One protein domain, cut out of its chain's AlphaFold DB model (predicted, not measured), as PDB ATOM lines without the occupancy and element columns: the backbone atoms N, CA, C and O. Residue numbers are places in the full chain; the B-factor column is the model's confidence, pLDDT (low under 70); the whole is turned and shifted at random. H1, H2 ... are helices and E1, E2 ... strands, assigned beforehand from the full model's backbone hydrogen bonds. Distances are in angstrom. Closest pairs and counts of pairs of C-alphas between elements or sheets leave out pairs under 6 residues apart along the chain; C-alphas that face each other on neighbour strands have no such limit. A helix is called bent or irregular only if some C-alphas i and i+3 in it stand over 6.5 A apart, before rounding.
ATOM      1  N   HIS A 810     -14.245  49.907 -22.757       68.06
ATOM      2  CA  HIS A 810     -15.142  51.047 -22.958       68.06
ATOM      3  C   HIS A 810     -14.693  51.975 -24.106       68.06
ATOM      4  O   HIS A 810     -15.539  52.655 -24.682       68.06
ATOM      5  N   PHE A 811     -13.411  51.945 -24.498       70.62
ATOM      6  CA  PHE A 811     -12.899  52.675 -25.667       70.62
ATOM      7  C   PHE A 811     -13.456  52.119 -26.988       70.62
ATOM      8  O   PHE A 811     -13.559  52.847 -27.970       70.62
ATOM      9  N   GLY A 812     -13.894  50.853 -27.012       65.44
ATOM     10  CA  GLY A 812     -14.537  50.242 -28.178       65.44
ATOM     11  C   GLY A 812     -16.008  50.627 -28.385       65.44
ATOM     12  O   GLY A 812     -16.637  50.170 -29.338       65.44
ATOM     13  N   GLY A 813     -16.592  51.456 -27.513       75.19
ATOM     14  CA  GLY A 813     -17.918  52.049 -27.706       75.19
ATOM     15  C   GLY A 813     -19.014  51.054 -28.125       75.19
ATOM     16  O   GLY A 813     -19.382  50.143 -27.380       75.19
ATOM     17  N   ILE A 814     -19.570  51.251 -29.328       65.25
ATOM     18  CA  ILE A 814     -20.735  50.508 -29.840       65.25
ATOM     19  C   ILE A 814     -20.416  49.029 -30.107       65.25
ATOM     20  O   ILE A 814     -21.253  48.168 -29.826       65.25
ATOM     21  N   TRP A 815     -19.233  48.700 -30.636       66.69
ATOM     22  CA  TRP A 815     -18.912  47.305 -30.955       66.69
ATOM     23  C   TRP A 815     -18.634  46.485 -29.688       66.69
ATOM     24  O   TRP A 815     -19.099  45.351 -29.601       66.69
ATOM     25  N   GLU A 816     -18.031  47.073 -28.652       75.19
ATOM     26  CA  GLU A 816     -17.877  46.427 -27.334       75.19
ATOM     27  C   GLU A 816     -19.217  46.231 -26.616       75.19
ATOM     28  O   GLU A 816     -19.460  45.194 -25.991       75.19
ATOM     29  N   SER A 817     -20.150  47.176 -26.772       71.25
ATOM     30  CA  SER A 817     -21.529  47.000 -26.302       71.25
ATOM     31  C   SER A 817     -22.203  45.787 -26.963       71.25
ATOM     32  O   SER A 817     -22.798  44.955 -26.273       71.25
ATOM     33  N   ASN A 818     -22.016  45.606 -28.274       72.38
ATOM     34  CA  ASN A 818     -22.532  44.440 -28.996       72.38
ATOM     35  C   ASN A 818     -21.856  43.132 -28.555       72.38
ATOM     36  O   ASN A 818     -22.543  42.132 -28.344       72.38
ATOM     37  N   VAL A 819     -20.533  43.134 -28.347       78.12
ATOM     38  CA  VAL A 819     -19.787  41.976 -27.818       78.12
ATOM     39  C   VAL A 819     -20.289  41.596 -26.422       78.12
ATOM     40  O   VAL A 819     -20.432  40.410 -26.107       78.12
ATOM     41  N   LYS A 820     -20.618  42.582 -25.582       79.38
ATOM     42  CA  LYS A 820     -21.212  42.357 -24.260       79.38
ATOM     43  C   LYS A 820     -22.602  41.724 -24.356       79.38
ATOM     44  O   LYS A 820     -22.847  40.735 -23.655       79.38
ATOM     45  N   SER A 821     -23.496  42.244 -25.200       74.31
ATOM     46  CA  SER A 821     -24.838  41.668 -25.388       74.31
ATOM     47  C   SER A 821     -24.762  40.252 -25.964       74.31
ATOM     48  O   SER A 821     -25.422  39.349 -25.448       74.31
ATOM     49  N   PHE A 822     -23.874  40.014 -26.933       84.62
ATOM     50  CA  PHE A 822     -23.576  38.684 -27.464       84.62
ATOM     51  C   PHE A 822     -23.163  37.703 -26.357       84.62
ATOM     52  O   PHE A 822     -23.841  36.697 -26.143       84.62
ATOM     53  N   LYS A 823     -22.101  38.018 -25.599       84.75
ATOM     54  CA  LYS A 823     -21.581  37.149 -24.525       84.75
ATOM     55  C   LYS A 823     -22.643  36.874 -23.459       84.75
ATOM     56  O   LYS A 823     -22.742  35.754 -22.957       84.75
ATOM     57  N   THR A 824     -23.439  37.886 -23.114       81.38
ATOM     58  CA  THR A 824     -24.492  37.785 -22.094       81.38
ATOM     59  C   THR A 824     -25.602  36.831 -22.528       81.38
ATOM     60  O   THR A 824     -25.988  35.951 -21.757       81.38
ATOM     61  N   HIS A 825     -26.105  36.969 -23.756       80.94
ATOM     62  CA  HIS A 825     -27.183  36.113 -24.254       80.94
ATOM     63  C   HIS A 825     -26.700  34.712 -24.598       80.94
ATOM     64  O   HIS A 825     -27.377  33.761 -24.218       80.94
ATOM     65  N   LEU A 826     -25.517  34.570 -25.208       87.12
ATOM     66  CA  LEU A 826     -24.924  33.270 -25.531       87.12
ATOM     67  C   LEU A 826     -24.785  32.403 -24.274       87.12
ATOM     68  O   LEU A 826     -25.312  31.294 -24.241       87.12
ATOM     69  N   ARG A 827     -24.169  32.930 -23.203       86.88
ATOM     70  CA  ARG A 827     -24.009  32.191 -21.936       86.88
ATOM     71  C   ARG A 827     -25.345  31.731 -21.359       86.88
ATOM     72  O   ARG A 827     -25.458  30.610 -20.883       86.88
ATOM     73  N   ARG A 828     -26.371  32.584 -21.415       82.62
ATOM     74  CA  ARG A 828     -27.698  32.259 -20.872       82.62
ATOM     75  C   ARG A 828     -28.515  31.318 -21.764       82.62
ATOM     76  O   ARG A 828     -29.548  30.836 -21.305       82.62
ATOM     77  N   VAL A 829     -28.168  31.182 -23.041       85.44
ATOM     78  CA  VAL A 829     -28.860  30.316 -24.009       85.44
ATOM     79  C   VAL A 829     -28.223  28.930 -24.034       85.44
ATOM     80  O   VAL A 829     -28.946  27.940 -24.020       85.44
ATOM     81  N   VAL A 830     -26.889  28.860 -24.019       87.50
ATOM     82  CA  VAL A 830     -26.145  27.593 -23.982       87.50
ATOM     83  C   VAL A 830     -26.233  26.951 -22.593       87.50
ATOM     84  O   VAL A 830     -26.500  25.755 -22.493       87.50
ATOM     85  N   GLY A 831     -26.089  27.736 -21.518       85.31
ATOM     86  CA  GLY A 831     -26.113  27.221 -20.146       85.31
ATOM     87  C   GLY A 831     -25.065  26.124 -19.935       85.31
ATOM     88  O   GLY A 831     -23.925  26.281 -20.363       85.31
ATOM     89  N   ASP A 832     -25.479  25.009 -19.328       84.25
ATOM     90  CA  ASP A 832     -24.620  23.847 -19.037       84.25
ATOM     91  C   ASP A 832     -24.620  22.789 -20.163       84.25
ATOM     92  O   ASP A 832     -24.176  21.658 -19.966       84.25
ATOM     93  N   GLN A 833     -25.168  23.106 -21.341       83.62
ATOM     94  CA  GLN A 833     -25.224  22.160 -22.459       83.62
ATOM     95  C   GLN A 833     -23.847  21.999 -23.115       83.62
ATOM     96  O   GLN A 833     -23.213  22.981 -23.500       83.62
ATOM     97  N   ILE A 834     -23.415  20.750 -23.299       86.38
ATOM     98  CA  ILE A 834     -22.177  20.413 -24.010       86.38
ATOM     99  C   ILE A 834     -22.494  20.306 -25.504       86.38
ATOM    100  O   ILE A 834     -23.257  19.433 -25.915       86.38
ATOM    101  N   LEU A 835     -21.908  21.197 -26.302       85.12
ATOM    102  CA  LEU A 835     -22.053  21.232 -27.759       85.12
ATOM    103  C   LEU A 835     -20.814  20.629 -28.433       85.12
ATOM    104  O   LEU A 835     -19.693  20.816 -27.958       85.12
ATOM    105  N   SER A 836     -21.001  19.940 -29.559       88.38
ATOM    106  CA  SER A 836     -19.894  19.612 -30.464       88.38
ATOM    107  C   SER A 836     -19.331  20.879 -31.117       88.38
ATOM    108  O   SER A 836     -19.978  21.927 -31.127       88.38
ATOM    109  N   LEU A 837     -18.139  20.792 -31.715       81.69
ATOM    110  CA  LEU A 837     -17.542  21.918 -32.443       81.69
ATOM    111  C   LEU A 837     -18.451  22.418 -33.577       81.69
ATOM    112  O   LEU A 837     -18.628  23.623 -33.742       81.69
ATOM    113  N   GLU A 838     -19.061  21.500 -34.327       81.94
ATOM    114  CA  GLU A 838     -19.991  21.831 -35.412       81.94
ATOM    115  C   GLU A 838     -21.260  22.507 -34.882       81.94
ATOM    116  O   GLU A 838     -21.711  23.508 -35.439       81.94
ATOM    117  N   GLU A 839     -21.820  22.004 -33.778       86.81
ATOM    118  CA  GLU A 839     -23.002  22.583 -33.134       86.81
ATOM    119  C   GLU A 839     -22.698  23.977 -32.586       86.81
ATOM    120  O   GLU A 839     -23.466  24.910 -32.810       86.81
ATOM    121  N   PHE A 840     -21.553  24.138 -31.920       88.75
ATOM    122  CA  PHE A 840     -21.104  25.417 -31.389       88.75
ATOM    123  C   PHE A 840     -20.880  26.433 -32.509       88.75
ATOM    124  O   PHE A 840     -21.429  27.532 -32.453       88.75
ATOM    125  N   THR A 841     -20.164  26.047 -33.567       87.06
ATOM    126  CA  THR A 841     -19.934  26.900 -34.743       87.06
ATOM    127  C   THR A 841     -21.257  27.293 -35.396       87.06
ATOM    128  O   THR A 841     -21.485  28.467 -35.663       87.06
ATOM    129  N   THR A 842     -22.184  26.345 -35.560       86.88
ATOM    130  CA  THR A 842     -23.510  26.611 -36.136       86.88
ATOM    131  C   THR A 842     -24.308  27.610 -35.296       86.88
ATOM    132  O   THR A 842     -24.875  28.558 -35.844       86.88
ATOM    133  N   VAL A 843     -24.340  27.434 -33.969       87.88
ATOM    134  CA  VAL A 843     -25.005  28.367 -33.044       87.88
ATOM    135  C   VAL A 843     -24.378  29.758 -33.140       87.88
ATOM    136  O   VAL A 843     -25.104  30.750 -33.195       87.88
ATOM    137  N   LEU A 844     -23.047  29.844 -33.198       89.19
ATOM    138  CA  LEU A 844     -22.330  31.111 -33.321       89.19
ATOM    139  C   LEU A 844     -22.667  31.849 -34.619       89.19
ATOM    140  O   LEU A 844     -23.040  33.018 -34.555       89.19
ATOM    141  N   THR A 845     -22.618  31.169 -35.767       86.75
ATOM    142  CA  THR A 845     -22.948  31.761 -37.073       86.75
ATOM    143  C   THR A 845     -24.407  32.226 -37.131       86.75
ATOM    144  O   THR A 845     -24.720  33.305 -37.637       86.75
ATOM    145  N   GLN A 846     -25.333  31.451 -36.559       87.94
ATOM    146  CA  GLN A 846     -26.739  31.852 -36.463       87.94
ATOM    147  C   GLN A 846     -26.914  33.089 -35.575       87.94
ATOM    148  O   GLN A 846     -27.624  34.025 -35.941       87.94
ATOM    149  N   ILE A 847     -26.226  33.149 -34.437       88.50
ATOM    150  CA  ILE A 847     -26.251  34.327 -33.568       88.50
ATOM    151  C   ILE A 847     -25.657  35.558 -34.265       88.50
ATOM    152  O   ILE A 847     -26.226  36.647 -34.162       88.50
ATOM    153  N   GLU A 848     -24.551  35.403 -34.989       86.81
ATOM    154  CA  GLU A 848     -23.945  36.471 -35.782       86.81
ATOM    155  C   GLU A 848     -24.965  37.066 -36.763       86.81
ATOM    156  O   GLU A 848     -25.191  38.280 -36.767       86.81
ATOM    157  N   SER A 849     -25.657  36.210 -37.525       87.12
ATOM    158  CA  SER A 849     -26.709  36.655 -38.445       87.12
ATOM    159  C   SER A 849     -27.842  37.403 -37.728       87.12
ATOM    160  O   SER A 849     -28.295  38.447 -38.202       87.12
ATOM    161  N   VAL A 850     -28.245  36.954 -36.532       88.81
ATOM    162  CA  VAL A 850     -29.255  37.638 -35.708       88.81
ATOM    163  C   VAL A 850     -28.810  39.043 -35.314       88.81
ATOM    164  O   VAL A 850     -29.570  39.997 -35.499       88.81
ATOM    165  N   LEU A 851     -27.591  39.196 -34.802       85.38
ATOM    166  CA  LEU A 851     -27.067  40.496 -34.383       85.38
ATOM    167  C   LEU A 851     -26.924  41.462 -35.563       85.38
ATOM    168  O   LEU A 851     -27.208  42.659 -35.422       85.38
ATOM    169  N   ASN A 852     -26.518  40.944 -36.722       86.38
ATOM    170  CA  ASN A 852     -26.327  41.722 -37.942       86.38
ATOM    171  C   ASN A 852     -27.632  42.006 -38.701       86.38
ATOM    172  O   ASN A 852     -27.653  42.915 -39.522       86.38
ATOM    173  N   SER A 853     -28.743  41.340 -38.376       88.56
ATOM    174  CA  SER A 853     -30.068  41.649 -38.946       88.56
ATOM    175  C   SER A 853     -30.756  42.882 -38.346       88.56
ATOM    176  O   SER A 853     -31.842  43.254 -38.788       88.56
ATOM    177  N   ARG A 854     -30.182  43.502 -37.303       86.31
ATOM    178  CA  ARG A 854     -30.835  44.598 -36.565       86.31
ATOM    179  C   ARG A 854     -31.089  45.832 -37.466       86.31
ATOM    180  O   ARG A 854     -30.147  46.295 -38.112       86.31
ATOM    181  N   PRO A 855     -32.306  46.404 -37.488       87.44
ATOM    182  CA  PRO A 855     -32.617  47.605 -38.272       87.44
ATOM    183  C   PRO A 855     -31.951  48.870 -37.714       87.44
ATOM    184  O   PRO A 855     -32.257  49.264 -36.602       87.44
ATOM    185  N   LEU A 856     -31.091  49.547 -38.470       81.31
ATOM    186  CA  LEU A 856     -30.395  50.771 -38.042       81.31
ATOM    187  C   LEU A 856     -31.198  52.036 -38.344       81.31
ATOM    188  O   LEU A 856     -31.389  52.870 -37.465       81.31
ATOM    189  N   CYS A 857     -31.651  52.182 -39.588       80.38
ATOM    190  CA  CYS A 857     -32.382  53.348 -40.077       80.38
ATOM    191  C   CYS A 857     -33.231  52.967 -41.304       80.38
ATOM    192  O   CYS A 857     -33.033  51.884 -41.863       80.38
ATOM    193  N   PRO A 858     -34.173  53.817 -41.744       81.56
ATOM    194  CA  PRO A 858     -34.854  53.635 -43.026       81.56
ATOM    195  C   PRO A 858     -33.850  53.579 -44.186       81.56
ATOM    196  O   PRO A 858     -32.875  54.331 -44.182       81.56
ATOM    197  N   LEU A 859     -34.081  52.692 -45.159       77.25
ATOM    198  CA  LEU A 859     -33.240  52.584 -46.358       77.25
ATOM    199  C   LEU A 859     -33.591  53.657 -47.402       77.25
ATOM    200  O   LEU A 859     -32.718  54.139 -48.117       77.25
ATOM    201  N   SER A 860     -34.867  54.039 -47.459       74.94
ATOM    202  CA  SER A 860     -35.417  54.991 -48.421       74.94
ATOM    203  C   SER A 860     -36.231  56.081 -47.730       74.94
ATOM    204  O   SER A 860     -36.820  55.888 -46.662       74.94
ATOM    205  N   THR A 861     -36.286  57.247 -48.371       68.62
ATOM    206  CA  THR A 861     -37.187  58.341 -48.000       68.62
ATOM    207  C   THR A 861     -38.601  58.151 -48.554       68.62
ATOM    208  O   THR A 861     -39.510  58.840 -48.089       68.62
ATOM    209  N   ASP A 862     -38.811  57.225 -49.499       74.44
ATOM    210  CA  ASP A 862     -40.123  56.938 -50.092       74.44
ATOM    211  C   ASP A 862     -41.129  56.526 -49.000       74.44
ATOM    212  O   ASP A 862     -40.859  55.568 -48.271       74.44
ATOM    213  N   PRO A 863     -42.279  57.217 -48.850       68.44
ATOM    214  CA  PRO A 863     -43.330  56.884 -47.884       68.44
ATOM    215  C   PRO A 863     -43.933  55.477 -48.033       68.44
ATOM    216  O   PRO A 863     -44.532  54.984 -47.072       68.44
ATOM    217  N   LEU A 864     -43.805  54.842 -49.201       73.50
ATOM    218  CA  LEU A 864     -44.303  53.491 -49.477       73.50
ATOM    219  C   LEU A 864     -43.288  52.394 -49.149       73.50
ATOM    220  O   LEU A 864     -43.687  51.244 -48.968       73.50
ATOM    221  N   ASP A 865     -42.012  52.749 -49.020       80.25
ATOM    222  CA  ASP A 865     -40.960  51.805 -48.681       80.25
ATOM    223  C   ASP A 865     -40.874  51.599 -47.159       80.25
ATOM    224  O   ASP A 865     -40.872  52.546 -46.361       80.25
ATOM    225  N   LEU A 866     -40.843  50.328 -46.755       83.38
ATOM    226  CA  LEU A 866     -40.713  49.882 -45.368       83.38
ATOM    227  C   LEU A 866     -39.347  49.233 -45.100       83.38
ATOM    228  O   LEU A 866     -39.128  48.706 -44.002       83.38
ATOM    229  N   GLU A 867     -38.441  49.239 -46.080       83.81
ATOM    230  CA  GLU A 867     -37.112  48.664 -45.955       83.81
ATOM    231  C   GLU A 867     -36.199  49.469 -45.025       83.81
ATOM    232  O   GLU A 867     -36.307  50.687 -44.842       83.81
ATOM    233  N   VAL A 868     -35.299  48.741 -44.368       83.88
ATOM    234  CA  VAL A 868     -34.426  49.266 -43.312       83.88
ATOM    235  C   VAL A 868     -33.000  48.859 -43.595       83.88
ATOM    236  O   VAL A 868     -32.748  47.722 -43.967       83.88
ATOM    237  N   LEU A 869     -32.048  49.751 -43.372       82.25
ATOM    238  CA  LEU A 869     -30.636  49.413 -43.429       82.25
ATOM    239  C   LEU A 869     -30.259  48.566 -42.203       82.25
ATOM    240  O   LEU A 869     -30.668  48.887 -41.091       82.25
ATOM    241  N   SER A 870     -29.471  47.507 -42.378       83.56
ATOM    242  CA  SER A 870     -28.957  46.655 -41.299       83.56
ATOM    243  C   SER A 870     -27.447  46.462 -41.472       83.56
ATOM    244  O   SER A 870     -26.950  46.617 -42.587       83.56
ATOM    245  N   PRO A 871     -26.693  46.109 -40.418       80.00
ATOM    246  CA  PRO A 871     -25.280  45.748 -40.544       80.00
ATOM    247  C   PRO A 871     -25.035  44.640 -41.572       80.00
ATOM    248  O   PRO A 871     -24.047  44.692 -42.294       80.00
ATOM    249  N   GLY A 872     -25.957  43.675 -41.675       79.12
ATOM    250  CA  GLY A 872     -25.909  42.603 -42.666       79.12
ATOM    251  C   GLY A 872     -25.811  43.131 -44.095       79.12
ATOM    252  O   GLY A 872     -25.024  42.603 -44.868       79.12
ATOM    253  N   HIS A 873     -26.477  44.246 -44.418       79.75
ATOM    254  CA  HIS A 873     -26.379  44.865 -45.745       79.75
ATOM    255  C   HIS A 873     -24.954  45.280 -46.116       79.75
ATOM    256  O   HIS A 873     -24.602  45.222 -47.285       79.75
ATOM    257  N   PHE A 874     -24.108  45.642 -45.151       71.88
ATOM    258  CA  PHE A 874     -22.704  45.963 -45.432       71.88
ATOM    259  C   PHE A 874     -21.826  44.721 -45.616       71.88
ATOM    260  O   PHE A 874     -20.750  44.819 -46.196       71.88
ATOM    261  N   LEU A 875     -22.267  43.564 -45.115       71.50
ATOM    262  CA  LEU A 875     -21.523  42.305 -45.187       71.50
ATOM    263  C   LEU A 875     -21.893  41.492 -46.430       71.50
ATOM    264  O   LEU A 875     -21.017  40.905 -47.060       71.50
ATOM    265  N   THR A 876     -23.180  41.451 -46.777       72.81
ATOM    266  CA  THR A 876     -23.722  40.593 -47.840       72.81
ATOM    267  C   THR A 876     -24.319  41.373 -49.008       72.81
ATOM    268  O   THR A 876     -24.686  40.757 -50.001       72.81
ATOM    269  N   MET A 877     -24.429  42.706 -48.922       69.69
ATOM    270  CA  MET A 877     -25.126  43.568 -49.900       69.69
ATOM    271  C   MET A 877     -26.623  43.246 -50.091       69.69
ATOM    272  O   MET A 877     -27.295  43.874 -50.904       69.69
ATOM    273  N   GLU A 878     -27.170  42.314 -49.308       75.56
ATOM    274  CA  GLU A 878     -28.564  41.867 -49.338       75.56
ATOM    275  C   GLU A 878     -29.088  41.582 -47.917       75.56
ATOM    276  O   GLU A 878     -28.281  41.341 -47.010       75.56
ATOM    277  N   PRO A 879     -30.412  41.624 -47.672       71.75
ATOM    278  CA  PRO A 879     -30.972  41.326 -46.357       71.75
ATOM    279  C   PRO A 879     -30.682  39.889 -45.916       71.75
ATOM    280  O   PRO A 879     -30.836  38.947 -46.689       71.75
ATOM    281  N   LEU A 880     -30.334  39.701 -44.642       79.56
ATOM    282  CA  LEU A 880     -30.163  38.367 -44.066       79.56
ATOM    283  C   LEU A 880     -31.527  37.673 -43.915       79.56
ATOM    284  O   LEU A 880     -32.424  38.199 -43.254       79.56
ATOM    285  N   VAL A 881     -31.672  36.477 -44.491       74.38
ATOM    286  CA  VAL A 881     -32.925  35.702 -44.490       74.38
ATOM    287  C   VAL A 881     -32.747  34.388 -43.727       74.38
ATOM    288  O   VAL A 881     -31.744  33.698 -43.885       74.38
ATOM    289  N   ALA A 882     -33.737  34.020 -42.908       72.44
ATOM    290  CA  ALA A 882     -33.779  32.734 -42.210       72.44
ATOM    291  C   ALA A 882     -34.753  31.769 -42.893       72.44
ATOM    292  O   ALA A 882     -35.823  32.167 -43.362       72.44
ATOM    293  N   VAL A 883     -34.416  30.477 -42.879       71.94
ATOM    294  CA  VAL A 883     -35.334  29.408 -43.294       71.94
ATOM    295  C   VAL A 883     -36.478  29.303 -42.271       71.94
ATOM    296  O   VAL A 883     -36.207  29.269 -41.068       71.94
ATOM    297  N   PRO A 884     -37.751  29.228 -42.702       70.00
ATOM    298  CA  PRO A 884     -38.872  29.042 -41.786       70.00
ATOM    299  C   PRO A 884     -38.716  27.764 -40.948       70.00
ATOM    300  O   PRO A 884     -38.595  26.666 -41.490       70.00
ATOM    301  N   SER A 885     -38.755  27.899 -39.622       71.31
ATOM    302  CA  SER A 885     -38.633  26.784 -38.675       71.31
ATOM    303  C   SER A 885     -39.831  26.744 -37.718       71.31
ATOM    304  O   SER A 885     -40.298  27.815 -37.322       71.31
ATOM    305  N   PRO A 886     -40.305  25.560 -37.284       79.00
ATOM    306  CA  PRO A 886     -41.326  25.466 -36.241       79.00
ATOM    307  C   PRO A 886     -40.810  26.043 -34.914       79.00
ATOM    308  O   PRO A 886     -39.620  25.943 -34.620       79.00
ATOM    309  N   ASP A 887     -41.695  26.627 -34.106       80.00
ATOM    310  CA  ASP A 887     -41.351  27.105 -32.761       80.00
ATOM    311  C   ASP A 887     -41.112  25.913 -31.819       80.00
ATOM    312  O   ASP A 887     -42.010  25.103 -31.571       80.00
ATOM    313  N   LEU A 888     -39.881  25.790 -31.321       83.50
ATOM    314  CA  LEU A 888     -39.440  24.715 -30.429       83.50
ATOM    315  C   LEU A 888     -39.333  25.182 -28.972       83.50
ATOM    316  O   LEU A 888     -39.095  24.357 -28.086       83.50
ATOM    317  N   THR A 889     -39.547  26.474 -28.701       74.81
ATOM    318  CA  THR A 889     -39.541  27.032 -27.341       74.81
ATOM    319  C   THR A 889     -40.557  26.389 -26.373       74.81
ATOM    320  O   THR A 889     -40.234  26.317 -25.183       74.81
ATOM    321  N   PRO A 890     -41.719  25.836 -26.810       76.50
ATOM    322  CA  PRO A 890     -42.673  25.166 -25.915       76.50
ATOM    323  C   PRO A 890     -42.287  23.730 -25.521       76.50
ATOM    324  O   PRO A 890     -42.902  23.152 -24.625       76.50
ATOM    325  N   LEU A 891     -41.317  23.108 -26.200       77.62
ATOM    326  CA  LEU A 891     -40.949  21.709 -25.968       77.62
ATOM    327  C   LEU A 891     -39.967  21.578 -24.794       77.62
ATOM    328  O   LEU A 891     -39.141  22.453 -24.557       77.62
ATOM    329  N   ALA A 892     -40.010  20.471 -24.051       72.94
ATOM    330  CA  ALA A 892     -39.017  20.195 -23.009       72.94
ATOM    331  C   ALA A 892     -37.663  19.808 -23.633       72.94
ATOM    332  O   ALA A 892     -37.628  19.005 -24.564       72.94
ATOM    333  N   THR A 893     -36.550  20.336 -23.104       68.88
ATOM    334  CA  THR A 893     -35.189  20.110 -23.635       68.88
ATOM    335  C   THR A 893     -34.820  18.625 -23.699       68.88
ATOM    336  O   THR A 893     -34.167  18.198 -24.643       68.88
ATOM    337  N   SER A 894     -35.329  17.814 -22.766       68.50
ATOM    338  CA  SER A 894     -35.120  16.359 -22.713       68.50
ATOM    339  C   SER A 894     -35.744  15.572 -23.872       68.50
ATOM    340  O   SER A 894     -35.491  14.378 -24.001       68.50
ATOM    341  N   ARG A 895     -36.581  16.208 -24.704       57.12
ATOM    342  CA  ARG A 895     -37.275  15.578 -25.840       57.12
ATOM    343  C   ARG A 895     -36.755  16.037 -27.205       57.12
ATOM    344  O   ARG A 895     -37.337  15.655 -28.217       57.12
ATOM    345  N   LEU A 896     -35.721  16.878 -27.239       72.88
ATOM    346  CA  LEU A 896     -35.184  17.442 -28.477       72.88
ATOM    347  C   LEU A 896     -34.035  16.584 -29.012       72.88
ATOM    348  O   LEU A 896     -33.128  16.214 -28.272       72.88
ATOM    349  N   GLY A 897     -34.046  16.304 -30.316       77.31
ATOM    350  CA  GLY A 897     -32.848  15.838 -31.019       77.31
ATOM    351  C   GLY A 897     -31.788  16.946 -31.109       77.31
ATOM    352  O   GLY A 897     -32.101  18.125 -30.939       77.31
ATOM    353  N   ARG A 898     -30.536  16.597 -31.432       81.25
ATOM    354  CA  ARG A 898     -29.407  17.554 -31.414       81.25
ATOM    355  C   ARG A 898     -29.609  18.780 -32.315       81.25
ATOM    356  O   ARG A 898     -29.425  19.908 -31.871       81.25
ATOM    357  N   TRP A 899     -30.131  18.594 -33.529       82.19
ATOM    358  CA  TRP A 899     -30.471  19.717 -34.419       82.19
ATOM    359  C   TRP A 899     -31.584  20.620 -33.840       82.19
ATOM    360  O   TRP A 899     -31.532  21.842 -33.966       82.19
ATOM    361  N   GLN A 900     -32.582  20.032 -33.171       85.06
ATOM    362  CA  GLN A 900     -33.701  20.768 -32.573       85.06
ATOM    363  C   GLN A 900     -33.256  21.574 -31.349       85.06
ATOM    364  O   GLN A 900     -33.798  22.646 -31.088       85.06
ATOM    365  N   LEU A 901     -32.257  21.072 -30.618       86.25
ATOM    366  CA  LEU A 901     -31.610  21.790 -29.526       86.25
ATOM    367  C   LEU A 901     -30.915  23.060 -30.042       86.25
ATOM    368  O   LEU A 901     -31.179  24.140 -29.520       86.25
ATOM    369  N   VAL A 902     -30.115  22.947 -31.109       87.69
ATOM    370  CA  VAL A 902     -29.448  24.090 -31.765       87.69
ATOM    371  C   VAL A 902     -30.465  25.123 -32.266       87.69
ATOM    372  O   VAL A 902     -30.333  26.314 -31.991       87.69
ATOM    373  N   GLN A 903     -31.539  24.681 -32.929       87.19
ATOM    374  CA  GLN A 903     -32.593  25.591 -33.396       87.19
ATOM    375  C   GLN A 903     -33.327  26.296 -32.262       87.19
ATOM    376  O   GLN A 903     -33.620  27.489 -32.355       87.19
ATOM    377  N   ARG A 904     -33.605  25.582 -31.170       87.25
ATOM    378  CA  ARG A 904     -34.186  26.197 -29.982       87.25
ATOM    379  C   ARG A 904     -33.248  27.242 -29.384       87.25
ATOM    380  O   ARG A 904     -33.719  28.319 -29.040       87.25
ATOM    381  N   MET A 905     -31.947  26.962 -29.293       89.56
ATOM    382  CA  MET A 905     -30.959  27.934 -28.811       89.56
ATOM    383  C   MET A 905     -30.981  29.213 -29.657       89.56
ATOM    384  O   MET A 905     -31.043  30.314 -29.113       89.56
ATOM    385  N   HIS A 906     -31.028  29.083 -30.982       89.38
ATOM    386  CA  HIS A 906     -31.178  30.218 -31.893       89.38
ATOM    387  C   HIS A 906     -32.481  31.011 -31.652       89.38
ATOM    388  O   HIS A 906     -32.447  32.240 -31.555       89.38
ATOM    389  N   GLN A 907     -33.622  30.333 -31.475       88.62
ATOM    390  CA  GLN A 907     -34.915  30.971 -31.175       88.62
ATOM    391  C   GLN A 907     -34.926  31.675 -29.805       88.62
ATOM    392  O   GLN A 907     -35.410  32.805 -29.691       88.62
ATOM    393  N   ASP A 908     -34.356  31.046 -28.776       88.38
ATOM    394  CA  ASP A 908     -34.236  31.609 -27.429       88.38
ATOM    395  C   ASP A 908     -33.307  32.835 -27.418       88.38
ATOM    396  O   ASP A 908     -33.609  33.837 -26.756       88.38
ATOM    397  N   PHE A 909     -32.212  32.793 -28.186       90.44
ATOM    398  CA  PHE A 909     -31.334  33.942 -28.394       90.44
ATOM    399  C   PHE A 909     -32.085  35.089 -29.070       90.44
ATOM    400  O   PHE A 909     -32.108  36.201 -28.535       90.44
ATOM    401  N   TRP A 910     -32.753  34.822 -30.200       90.12
ATOM    402  CA  TRP A 910     -33.547  35.815 -30.925       90.12
ATOM    403  C   TRP A 910     -34.576  36.485 -30.017       90.12
ATOM    404  O   TRP A 910     -34.615  37.709 -29.940       90.12
ATOM    405  N   LYS A 911     -35.362  35.709 -29.263       87.81
ATOM    406  CA  LYS A 911     -36.415  36.235 -28.383       87.81
ATOM    407  C   LYS A 911     -35.871  37.217 -27.341       87.81
ATOM    408  O   LYS A 911     -36.519  38.220 -27.029       87.81
ATOM    409  N   ARG A 912     -34.683  36.939 -26.798       87.75
ATOM    410  CA  ARG A 912     -34.013  37.793 -25.804       87.75
ATOM    411  C   ARG A 912     -33.396  39.029 -26.450       87.75
ATOM    412  O   ARG A 912     -33.668  40.138 -25.989       87.75
ATOM    413  N   TRP A 913     -32.640  38.846 -27.532       88.25
ATOM    414  CA  TRP A 913     -31.994  39.930 -28.269       88.25
ATOM    415  C   TRP A 913     -33.006  40.910 -28.871       88.25
ATOM    416  O   TRP A 913     -32.890  42.113 -28.660       88.25
ATOM    417  N   HIS A 914     -34.048  40.404 -29.536       87.75
ATOM    418  CA  HIS A 914     -35.141  41.197 -30.101       87.75
ATOM    419  C   HIS A 914     -35.751  42.130 -29.050       87.75
ATOM    420  O   HIS A 914     -35.919  43.325 -29.285       87.75
ATOM    421  N   LYS A 915     -36.033  41.610 -27.851       84.94
ATOM    422  CA  LYS A 915     -36.608  42.402 -26.760       84.94
ATOM    423  C   LYS A 915     -35.636  43.453 -26.219       84.94
ATOM    424  O   LYS A 915     -36.076  44.565 -25.934       84.94
ATOM    425  N   GLU A 916     -34.361  43.105 -26.056       84.62
ATOM    426  CA  GLU A 916     -33.327  44.038 -25.592       84.62
ATOM    427  C   GLU A 916     -33.127  45.178 -26.589       84.62
ATOM    428  O   GLU A 916     -33.200  46.343 -26.208       84.62
ATOM    429  N   TYR A 917     -32.988  44.853 -27.872       84.38
ATOM    430  CA  TYR A 917     -32.813  45.834 -28.933       84.38
ATOM    431  C   TYR A 917     -34.023  46.772 -29.075       84.38
ATOM    432  O   TYR A 917     -33.876  47.988 -29.128       84.38
ATOM    433  N   LEU A 918     -35.254  46.249 -29.044       83.12
ATOM    434  CA  LEU A 918     -36.441  47.114 -29.060       83.12
ATOM    435  C   LEU A 918     -36.513  48.046 -27.843       83.12
ATOM    436  O   LEU A 918     -37.107  49.121 -27.934       83.12
ATOM    437  N   HIS A 919     -35.931  47.646 -26.709       81.00
ATOM    438  CA  HIS A 919     -35.870  48.481 -25.515       81.00
ATOM    439  C   HIS A 919     -34.844  49.611 -25.650       81.00
ATOM    440  O   HIS A 919     -35.114  50.715 -25.177       81.00
ATOM    441  N   THR A 920     -33.715  49.385 -26.335       75.62
ATOM    442  CA  THR A 920     -32.735  50.454 -26.600       75.62
ATOM    443  C   THR A 920     -33.309  51.548 -27.503       75.62
ATOM    444  O   THR A 920     -32.992  52.716 -27.307       75.62
ATOM    445  N   LEU A 921     -34.226  51.202 -28.414       72.75
ATOM    446  CA  LEU A 921     -34.949  52.159 -29.263       72.75
ATOM    447  C   LEU A 921     -36.074  52.928 -28.539       72.75
ATOM    448  O   LEU A 921     -36.571  53.923 -29.056       72.75
ATOM    449  N   GLN A 922     -36.503  52.481 -27.353       70.38
ATOM    450  CA  GLN A 922     -37.597  53.084 -26.574       70.38
ATOM    451  C   GLN A 922     -37.115  53.847 -25.325       70.38
ATOM    452  O   GLN A 922     -37.884  54.015 -24.372       70.38
ATOM    453  N   GLN A 923     -35.863  54.314 -25.286       61.22
ATOM    454  CA  GLN A 923     -35.372  55.087 -24.139       61.22
ATOM    455  C   GLN A 923     -36.178  56.385 -23.969       61.22
ATOM    456  O   GLN A 923     -36.158  57.270 -24.821       61.22
ATOM    457  N   ARG A 924     -36.919  56.492 -22.856       55.66
ATOM    458  CA  ARG A 924     -37.672  57.702 -22.503       55.66
ATOM    459  C   ARG A 924     -36.740  58.724 -21.844       55.66
ATOM    460  O   ARG A 924     -35.995  58.337 -20.941       55.66
ATOM    461  N   PRO A 925     -36.812  60.018 -22.206       53.97
ATOM    462  CA  PRO A 925     -36.193  61.060 -21.398       53.97
ATOM    463  C   PRO A 925     -36.847  61.124 -20.007       53.97
ATOM    464  O   PRO A 925     -37.921  60.561 -19.774       53.97
ATOM    465  N   ASN A 932     -42.941  63.261 -27.137       54.38
ATOM    466  CA  ASN A 932     -43.613  62.323 -28.033       54.38
ATOM    467  C   ASN A 932     -42.754  62.189 -29.298       54.38
ATOM    468  O   ASN A 932     -42.796  63.078 -30.143       54.38
ATOM    469  N   PRO A 933     -41.962  61.111 -29.448       62.47
ATOM    470  CA  PRO A 933     -40.964  61.000 -30.516       62.47
ATOM    471  C   PRO A 933     -41.541  60.504 -31.852       62.47
ATOM    472  O   PRO A 933     -40.786  60.213 -32.773       62.47
ATOM    473  N   LEU A 934     -42.861  60.326 -31.954       73.25
ATOM    474  CA  LEU A 934     -43.507  59.707 -33.111       73.25
ATOM    475  C   LEU A 934     -44.308  60.748 -33.883       73.25
ATOM    476  O   LEU A 934     -45.297  61.271 -33.375       73.25
ATOM    477  N   THR A 935     -43.894  61.010 -35.119       80.69
ATOM    478  CA  THR A 935     -44.607  61.858 -36.076       80.69
ATOM    479  C   THR A 935     -45.299  60.997 -37.129       80.69
ATOM    480  O   THR A 935     -44.905  59.857 -37.388       80.69
ATOM    481  N   VAL A 936     -46.334  61.539 -37.772       82.38
ATOM    482  CA  VAL A 936     -46.887  60.923 -38.985       82.38
ATOM    483  C   VAL A 936     -45.764  60.793 -40.021       82.38
ATOM    484  O   VAL A 936     -44.981  61.719 -40.211       82.38
ATOM    485  N   GLY A 937     -45.642  59.620 -40.638       80.75
ATOM    486  CA  GLY A 937     -44.568  59.280 -41.569       80.75
ATOM    487  C   GLY A 937     -43.335  58.622 -40.938       80.75
ATOM    488  O   GLY A 937     -42.473  58.163 -41.686       80.75
ATOM    489  N   SER A 938     -43.236  58.505 -39.607       84.56
ATOM    490  CA  SER A 938     -42.116  57.802 -38.961       84.56
ATOM    491  C   SER A 938     -42.150  56.296 -39.246       84.56
ATOM    492  O   SER A 938     -43.190  55.650 -39.078       84.56
ATOM    493  N   LEU A 939     -41.002  55.727 -39.633       86.19
ATOM    494  CA  LEU A 939     -40.812  54.280 -39.745       86.19
ATOM    495  C   LEU A 939     -40.544  53.692 -38.353       86.19
ATOM    496  O   LEU A 939     -39.660  54.151 -37.625       86.19
ATOM    497  N   VAL A 940     -41.330  52.691 -37.974       88.44
ATOM    498  CA  VAL A 940     -41.331  52.095 -36.638       88.44
ATOM    499  C   VAL A 940     -41.190  50.579 -36.706       88.44
ATOM    500  O   VAL A 940     -41.736  49.920 -37.592       88.44
ATOM    501  N   LEU A 941     -40.504  50.011 -35.716       89.06
ATOM    502  CA  LEU A 941     -40.582  48.588 -35.413       89.06
ATOM    503  C   LEU A 941     -41.789  48.328 -34.511       89.06
ATOM    504  O   LEU A 941     -42.016  49.029 -33.523       89.06
ATOM    505  N   ILE A 942     -42.577  47.315 -34.852       88.44
ATOM    506  CA  ILE A 942     -43.749  46.892 -34.093       88.44
ATOM    507  C   ILE A 942     -43.320  45.747 -33.183       88.44
ATOM    508  O   ILE A 942     -42.917  44.684 -33.653       88.44
ATOM    509  N   LYS A 943     -43.450  45.942 -31.872       84.25
ATOM    510  CA  LYS A 943     -43.133  44.919 -30.878       84.25
ATOM    511  C   LYS A 943     -44.093  43.736 -31.005       84.25
ATOM    512  O   LYS A 943     -45.251  43.822 -30.585       84.25
ATOM    513  N   ASP A 944     -43.585  42.640 -31.553       80.62
ATOM    514  CA  ASP A 944     -44.285  41.368 -31.709       80.62
ATOM    515  C   ASP A 944     -43.574  40.295 -30.878       80.62
ATOM    516  O   ASP A 944     -42.404  39.991 -31.101       80.62
ATOM    517  N   ASP A 945     -44.269  39.753 -29.878       71.75
ATOM    518  CA  ASP A 945     -43.687  38.778 -28.951       71.75
ATOM    519  C   ASP A 945     -43.529  37.381 -29.605       71.75
ATOM    520  O   ASP A 945     -42.839  36.527 -29.046       71.75
ATOM    521  N   ASN A 946     -44.101  37.183 -30.806       73.81
ATOM    522  CA  ASN A 946     -44.067  35.941 -31.589       73.81
ATOM    523  C   ASN A 946     -43.302  36.086 -32.923       73.81
ATOM    524  O   ASN A 946     -43.509  35.299 -33.849       73.81
ATOM    525  N   ALA A 947     -42.443  37.101 -33.063       76.94
ATOM    526  CA  ALA A 947     -41.650  37.288 -34.276       76.94
ATOM    527  C   ALA A 947     -40.677  36.117 -34.503       76.94
ATOM    528  O   ALA A 947     -39.943  35.729 -33.592       76.94
ATOM    529  N   SER A 948     -40.628  35.591 -35.729       81.38
ATOM    530  CA  SER A 948     -39.624  34.599 -36.131       81.38
ATOM    531  C   SER A 948     -38.221  35.223 -36.194       81.38
ATOM    532  O   SER A 948     -38.119  36.419 -36.484       81.38
ATOM    533  N   PRO A 949     -37.143  34.438 -36.001       82.50
ATOM    534  CA  PRO A 949     -35.777  34.932 -36.144       82.50
ATOM    535  C   PRO A 949     -35.530  35.705 -37.444       82.50
ATOM    536  O   PRO A 949     -36.082  35.359 -38.489       82.50
ATOM    537  N   LEU A 950     -34.723  36.768 -37.351       82.75
ATOM    538  CA  LEU A 950     -34.387  37.725 -38.422       82.75
ATOM    539  C   LEU A 950     -35.564  38.563 -38.953       82.75
ATOM    540  O   LEU A 950     -35.364  39.457 -39.774       82.75
ATOM    541  N   ARG A 951     -36.794  38.339 -38.473       84.88
ATOM    542  CA  ARG A 951     -37.986  39.017 -38.987       84.88
ATOM    543  C   ARG A 951     -38.432  40.143 -38.068       84.88
ATOM    544  O   ARG A 951     -39.234  39.961 -37.153       84.88
ATOM    545  N   TRP A 952     -37.955  41.342 -38.366       86.75
ATOM    546  CA  TRP A 952     -38.395  42.562 -37.699       86.75
ATOM    547  C   TRP A 952     -39.718  43.037 -38.299       86.75
ATOM    548  O   TRP A 952     -39.813  43.305 -39.498       86.75
ATOM    549  N   LYS A 953     -40.767  43.138 -37.477       87.00
ATOM    550  CA  LYS A 953     -42.058  43.665 -37.930       87.00
ATOM    551  C   LYS A 953     -41.957  45.179 -38.054       87.00
ATOM    552  O   LYS A 953     -41.687  45.863 -37.071       87.00
ATOM    553  N   ARG A 954     -42.158  45.690 -39.263       90.00
ATOM    554  CA  ARG A 954     -41.948  47.095 -39.632       90.00
ATOM    555  C   ARG A 954     -43.270  47.716 -40.051       90.00
ATOM    556  O   ARG A 954     -44.134  47.020 -40.584       90.00
ATOM    557  N   GLY A 955     -43.417  49.011 -39.827       89.12
ATOM    558  CA  GLY A 955     -44.538  49.766 -40.361       89.12
ATOM    559  C   GLY A 955     -44.316  51.266 -40.284       89.12
ATOM    560  O   GLY A 955     -43.400  51.728 -39.608       89.12
ATOM    561  N   ARG A 956     -45.150  52.033 -40.980       88.94
ATOM    562  CA  ARG A 956     -45.067  53.494 -41.032       88.94
ATOM    563  C   ARG A 956     -46.302  54.127 -40.419       88.94
ATOM    564  O   ARG A 956     -47.417  53.698 -40.703       88.94
ATOM    565  N   VAL A 957     -46.118  55.121 -39.557       88.75
ATOM    566  CA  VAL A 957     -47.237  55.807 -38.896       88.75
ATOM    567  C   VAL A 957     -48.031  56.604 -39.935       88.75
ATOM    568  O   VAL A 957     -47.495  57.536 -40.524       88.75
ATOM    569  N   GLU A 958     -49.298  56.259 -40.155       87.19
ATOM    570  CA  GLU A 958     -50.205  56.991 -41.055       87.19
ATOM    571  C   GLU A 958     -50.965  58.085 -40.314       87.19
ATOM    572  O   GLU A 958     -51.068  59.211 -40.788       87.19
ATOM    573  N   THR A 959     -51.513  57.753 -39.145       86.88
ATOM    574  CA  THR A 959     -52.304  58.683 -38.340       86.88
ATOM    575  C   THR A 959     -52.043  58.475 -36.858       86.88
ATOM    576  O   THR A 959     -51.838  57.353 -36.386       86.88
ATOM    577  N   LEU A 960     -52.049  59.579 -36.112       88.00
ATOM    578  CA  LEU A 960     -51.977  59.594 -34.656       88.00
ATOM    579  C   LEU A 960     -53.358  59.952 -34.108       88.00
ATOM    580  O   LEU A 960     -53.931  60.971 -34.483       88.00
ATOM    581  N   HIS A 961     -53.881  59.116 -33.216       86.00
ATOM    582  CA  HIS A 961     -55.189  59.318 -32.596       86.00
ATOM    583  C   HIS A 961     -55.003  60.001 -31.243       86.00
ATOM    584  O   HIS A 961     -54.412  59.420 -30.325       86.00
ATOM    585  N   LEU A 962     -55.479  61.242 -31.134       81.12
ATOM    586  CA  LEU A 962     -55.378  62.061 -29.925       81.12
ATOM    587  C   LEU A 962     -56.416  61.626 -28.881       81.12
ATOM    588  O   LEU A 962     -57.572  61.364 -29.212       81.12
ATOM    589  N   GLY A 963     -55.995  61.544 -27.618       75.94
ATOM    590  CA  GLY A 963     -56.898  61.385 -26.480       75.94
ATOM    591  C   GLY A 963     -57.611  62.689 -26.109       75.94
ATOM    592  O   GLY A 963     -57.309  63.754 -26.641       75.94
ATOM    593  N   ILE A 964     -58.530  62.607 -25.144       74.44
ATOM    594  CA  ILE A 964     -59.299  63.754 -24.614       74.44
ATOM    595  C   ILE A 964     -58.374  64.824 -23.999       74.44
ATOM    596  O   ILE A 964     -58.687  66.007 -23.998       74.44
ATOM    597  N   ASP A 965     -57.207  64.407 -23.517       76.25
ATOM    598  CA  ASP A 965     -56.136  65.240 -22.969       76.25
ATOM    599  C   ASP A 965     -55.151  65.768 -24.031       76.25
ATOM    600  O   ASP A 965     -54.102  66.306 -23.688       76.25
ATOM    601  N   GLY A 966     -55.447  65.583 -25.323       72.25
ATOM    602  CA  GLY A 966     -54.586  66.008 -26.429       72.25
ATOM    603  C   GLY A 966     -53.330  65.150 -26.624       72.25
ATOM    604  O   GLY A 966     -52.495  65.479 -27.464       72.25
ATOM    605  N   VAL A 967     -53.178  64.038 -25.890       77.12
ATOM    606  CA  VAL A 967     -51.994  63.168 -25.973       77.12
ATOM    607  C   VAL A 967     -52.274  61.957 -26.876       77.12
ATOM    608  O   VAL A 967     -53.208  61.193 -26.602       77.12
ATOM    609  N   PRO A 968     -51.471  61.708 -27.929       77.38
ATOM    610  CA  PRO A 968     -51.605  60.507 -28.743       77.38
ATOM    611  C   PRO A 968     -51.191  59.262 -27.950       77.38
ATOM    612  O   PRO A 968     -50.072  59.161 -27.454       77.38
ATOM    613  N   ARG A 969     -52.096  58.284 -27.844       82.25
ATOM    614  CA  ARG A 969     -51.819  56.968 -27.222       82.25
ATOM    615  C   ARG A 969     -51.908  55.807 -28.210       82.25
ATOM    616  O   ARG A 969     -51.382  54.723 -27.939       82.25
ATOM    617  N   VAL A 970     -52.524  56.042 -29.366       86.88
ATOM    618  CA  VAL A 970     -52.768  55.052 -30.415       86.88
ATOM    619  C   VAL A 970     -52.375  55.627 -31.776       86.88
ATOM    620  O   VAL A 970     -52.586  56.809 -32.033       86.88
ATOM    621  N   ALA A 971     -51.822  54.788 -32.648       89.38
ATOM    622  CA  ALA A 971     -51.486  55.136 -34.022       89.38
ATOM    623  C   ALA A 971     -52.044  54.096 -35.005       89.38
ATOM    624  O   ALA A 971     -52.025  52.893 -34.715       89.38
ATOM    625  N   THR A 972     -52.502  54.548 -36.173       91.19
ATOM    626  CA  THR A 972     -52.667  53.670 -37.339       91.19
ATOM    627  C   THR A 972     -51.321  53.557 -38.039       91.19
ATOM    628  O   THR A 972     -50.688  54.567 -38.350       91.19
ATOM    629  N   VAL A 973     -50.870  52.327 -38.260       90.50
ATOM    630  CA  VAL A 973     -49.567  52.010 -38.843       90.50
ATOM    631  C   VAL A 973     -49.774  51.172 -40.098       90.50
ATOM    632  O   VAL A 973     -50.370  50.096 -40.028       90.50
ATOM    633  N   ARG A 974     -49.244  51.638 -41.229       89.06
ATOM    634  CA  ARG A 974     -49.177  50.881 -42.481       89.06
ATOM    635  C   ARG A 974     -48.089  49.819 -42.382       89.06
ATOM    636  O   ARG A 974     -46.936  50.138 -42.108       89.06
ATOM    637  N   VAL A 975     -48.457  48.570 -42.606       88.38
ATOM    638  CA  VAL A 975     -47.578  47.404 -42.746       88.38
ATOM    639  C   VAL A 975     -47.687  46.867 -44.178       88.38
ATOM    640  O   VAL A 975     -48.547  47.305 -44.936       88.38
ATOM    641  N   ALA A 976     -46.830  45.919 -44.565       81.69
ATOM    642  CA  ALA A 976     -46.820  45.374 -45.930       81.69
ATOM    643  C   ALA A 976     -48.190  44.816 -46.380       81.69
ATOM    644  O   ALA A 976     -48.579  44.996 -47.529       81.69
ATOM    645  N   ASP A 977     -48.943  44.214 -45.453       81.56
ATOM    646  CA  ASP A 977     -50.220  43.544 -45.734       81.56
ATOM    647  C   ASP A 977     -51.464  44.423 -45.449       81.56
ATOM    648  O   ASP A 977     -52.581  43.911 -45.387       81.56
ATOM    649  N   GLY A 978     -51.299  45.739 -45.225       85.62
ATOM    650  CA  GLY A 978     -52.400  46.684 -44.962       85.62
ATOM    651  C   GLY A 978     -52.135  47.650 -43.800       85.62
ATOM    652  O   GLY A 978     -50.992  47.872 -43.421       85.62
ATOM    653  N   SER A 979     -53.179  48.224 -43.194       89.69
ATOM    654  CA  SER A 979     -53.042  49.133 -42.040       89.69
ATOM    655  C   SER A 979     -53.560  48.493 -40.755       89.69
ATOM    656  O   SER A 979     -54.626  47.879 -40.730       89.69
ATOM    657  N   ILE A 980     -52.811  48.647 -39.661       91.12
ATOM    658  CA  ILE A 980     -53.166  48.118 -38.341       91.12
ATOM    659  C   ILE A 980     -53.176  49.222 -37.285       91.12
ATOM    660  O   ILE A 980     -52.333  50.115 -37.279       91.12
ATOM    661  N   LEU A 981     -54.104  49.131 -36.334       90.69
ATOM    662  CA  LEU A 981     -54.165  50.030 -35.182       90.69
ATOM    663  C   LEU A 981     -53.284  49.486 -34.045       90.69
ATOM    664  O   LEU A 981     -53.447  48.327 -33.642       90.69
ATOM    665  N   ARG A 982     -52.350  50.280 -33.510       89.69
ATOM    666  CA  ARG A 982     -51.456  49.850 -32.419       89.69
ATOM    667  C   ARG A 982     -51.240  50.938 -31.356       89.69
ATOM    668  O   ARG A 982     -51.118  52.113 -31.697       89.69
ATOM    669  N   PRO A 983     -51.151  50.565 -30.063       87.44
ATOM    670  CA  PRO A 983     -50.733  51.487 -29.008       87.44
ATOM    671  C   PRO A 983     -49.294  51.971 -29.221       87.44
ATOM    672  O   PRO A 983     -48.430  51.163 -29.570       87.44
ATOM    673  N   LEU A 984     -49.005  53.239 -28.910       82.94
ATOM    674  CA  LEU A 984     -47.658  53.817 -29.062       82.94
ATOM    675  C   LEU A 984     -46.587  53.041 -28.272       82.94
ATOM    676  O   LEU A 984     -45.457  52.917 -28.723       82.94
ATOM    677  N   VAL A 985     -46.945  52.432 -27.135       81.50
ATOM    678  CA  VAL A 985     -46.028  51.600 -26.323       81.50
ATOM    679  C   VAL A 985     -45.517  50.346 -27.044       81.50
ATOM    680  O   VAL A 985     -44.517  49.758 -26.633       81.50
ATOM    681  N   LYS A 986     -46.197  49.910 -28.110       85.00
ATOM    682  CA  LYS A 986     -45.794  48.775 -28.950       85.00
ATOM    683  C   LYS A 986     -45.039  49.218 -30.211       85.00
ATOM    684  O   LYS A 986     -44.694  48.353 -31.011       85.00
ATOM    685  N   LEU A 987     -44.787  50.515 -30.387       86.75
ATOM    686  CA  LEU A 987     -44.072  51.075 -31.533       86.75
ATOM    687  C   LEU A 987     -42.709  51.610 -31.080       86.75
ATOM    688  O   LEU A 987     -42.615  52.345 -30.096       86.75
ATOM    689  N   CYS A 988     -41.650  51.226 -31.784       86.56
ATOM    690  CA  CYS A 988     -40.285  51.686 -31.544       86.56
ATOM    691  C   CYS A 988     -39.828  52.489 -32.773       86.56
ATOM    692  O   CYS A 988     -39.633  51.877 -33.825       86.56
ATOM    693  N   PRO A 989     -39.692  53.825 -32.700       83.62
ATOM    694  CA  PRO A 989     -39.208  54.613 -33.831       83.62
ATOM    695  C   PRO A 989     -37.767  54.250 -34.175       83.62
ATOM    696  O   PRO A 989     -36.930  54.098 -33.284       83.62
ATOM    697  N   LEU A 990     -37.479  54.117 -35.470       80.94
ATOM    698  CA  LEU A 990     -36.099  54.022 -35.930       80.94
ATOM    699  C   LEU A 990     -35.451  55.411 -35.925       80.94
ATOM    700  O   LEU A 990     -36.131  56.394 -36.239       80.94
TER     701      LEU A 990
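This is residues 810 to 925 and 932 to 990 of the 1001 residues of the protein "uncharacterized protein LOC112452805" of Temnothorax curvispinosus (UniProt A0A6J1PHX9). Two parts stand end to end: helices H1, H2 and H4 packed together, and a strongly twisted five-strand sheet that the end of H4, residues 917 to 920, only grazes. H2 and H4 run side by side, H1 packs on H4 with residues 821 to 830 while 810 to 817 stick out, and short H3 sits at the end of H2. The printed part has 175 residues with four named helices, then five named strands: H1 H2 H3 H4 E1 E2 E3 E4 E5. The sheet's order is E4 E3 E2 E1 E5, all antiparallel, and the class is mixed, helices and strands. The whole is compact, with a radius of gyration of the C-alphas of 18.1 A and spans of 57 by 39 by 31 A.

Start with H1, residues 810 to 830, irregular where C-alphas 811 and 814 are 9.1 A apart, with a kink of 62 degrees near residue 817. Its residues 821 to 830 alone touch H4, residues 898 to 920, at a steep tilt of 41 degrees, opposite ways; the closest C-alphas are those of Val 829 and Met 905, 5.8 A. H2, residues 837 to 852, touches H4 at a shallow tilt of 25 degrees, the same way, closest at C-alphas Val 843 and Val 902, 6.3 A. H3, residues 871 to 876, only just touches H2, with 3 pairs of C-alphas within 8 A, closest Asn 852 and Gly 872, 4.8 A. Every O i to N i+4 pair is within hydrogen-bond range in H2, against 15 of 17 in H1, 1 of 2 in H3 and 18 of 19 in H4. Next, E1, residues 939 to 942, E2, 954 to 962, E3, 968 to 975, and E4, 978 to 983, form a meander, each strand the antiparallel neighbour of the one before. Look for N 940 and O 955, N 956 and O 974, and N 973 and O 980, each 2.8 A. E5, residues 987 to 989, is the antiparallel neighbour of E1, with N 941 and O 988 at 2.8 A.

Find C-alpha 810 at (-15.142, 51.047, -22.958); from there H1 runs 25.9 A. H2 runs 22.4 A, H3 9.1 A and H4 33.4 A. E1 to E5 run 9.8, 22.3, 19.6, 16.7 and 6.4 A, ending at C-alpha 989, (-39.208, 54.613, -33.831).

The C-alphas farthest apart, of Leu 837 and Ile 964, are 59.6 A apart. Residues 926 to 931 are not printed; C-alphas 925 and 932 are 10.0 A apart. The links H2 to H3, H3 to H4 and E1 to E2 are long. Mean pLDDT of the printed part is 80.9; 15 residues are under 70, among them 893 to 895 and 923 to 925.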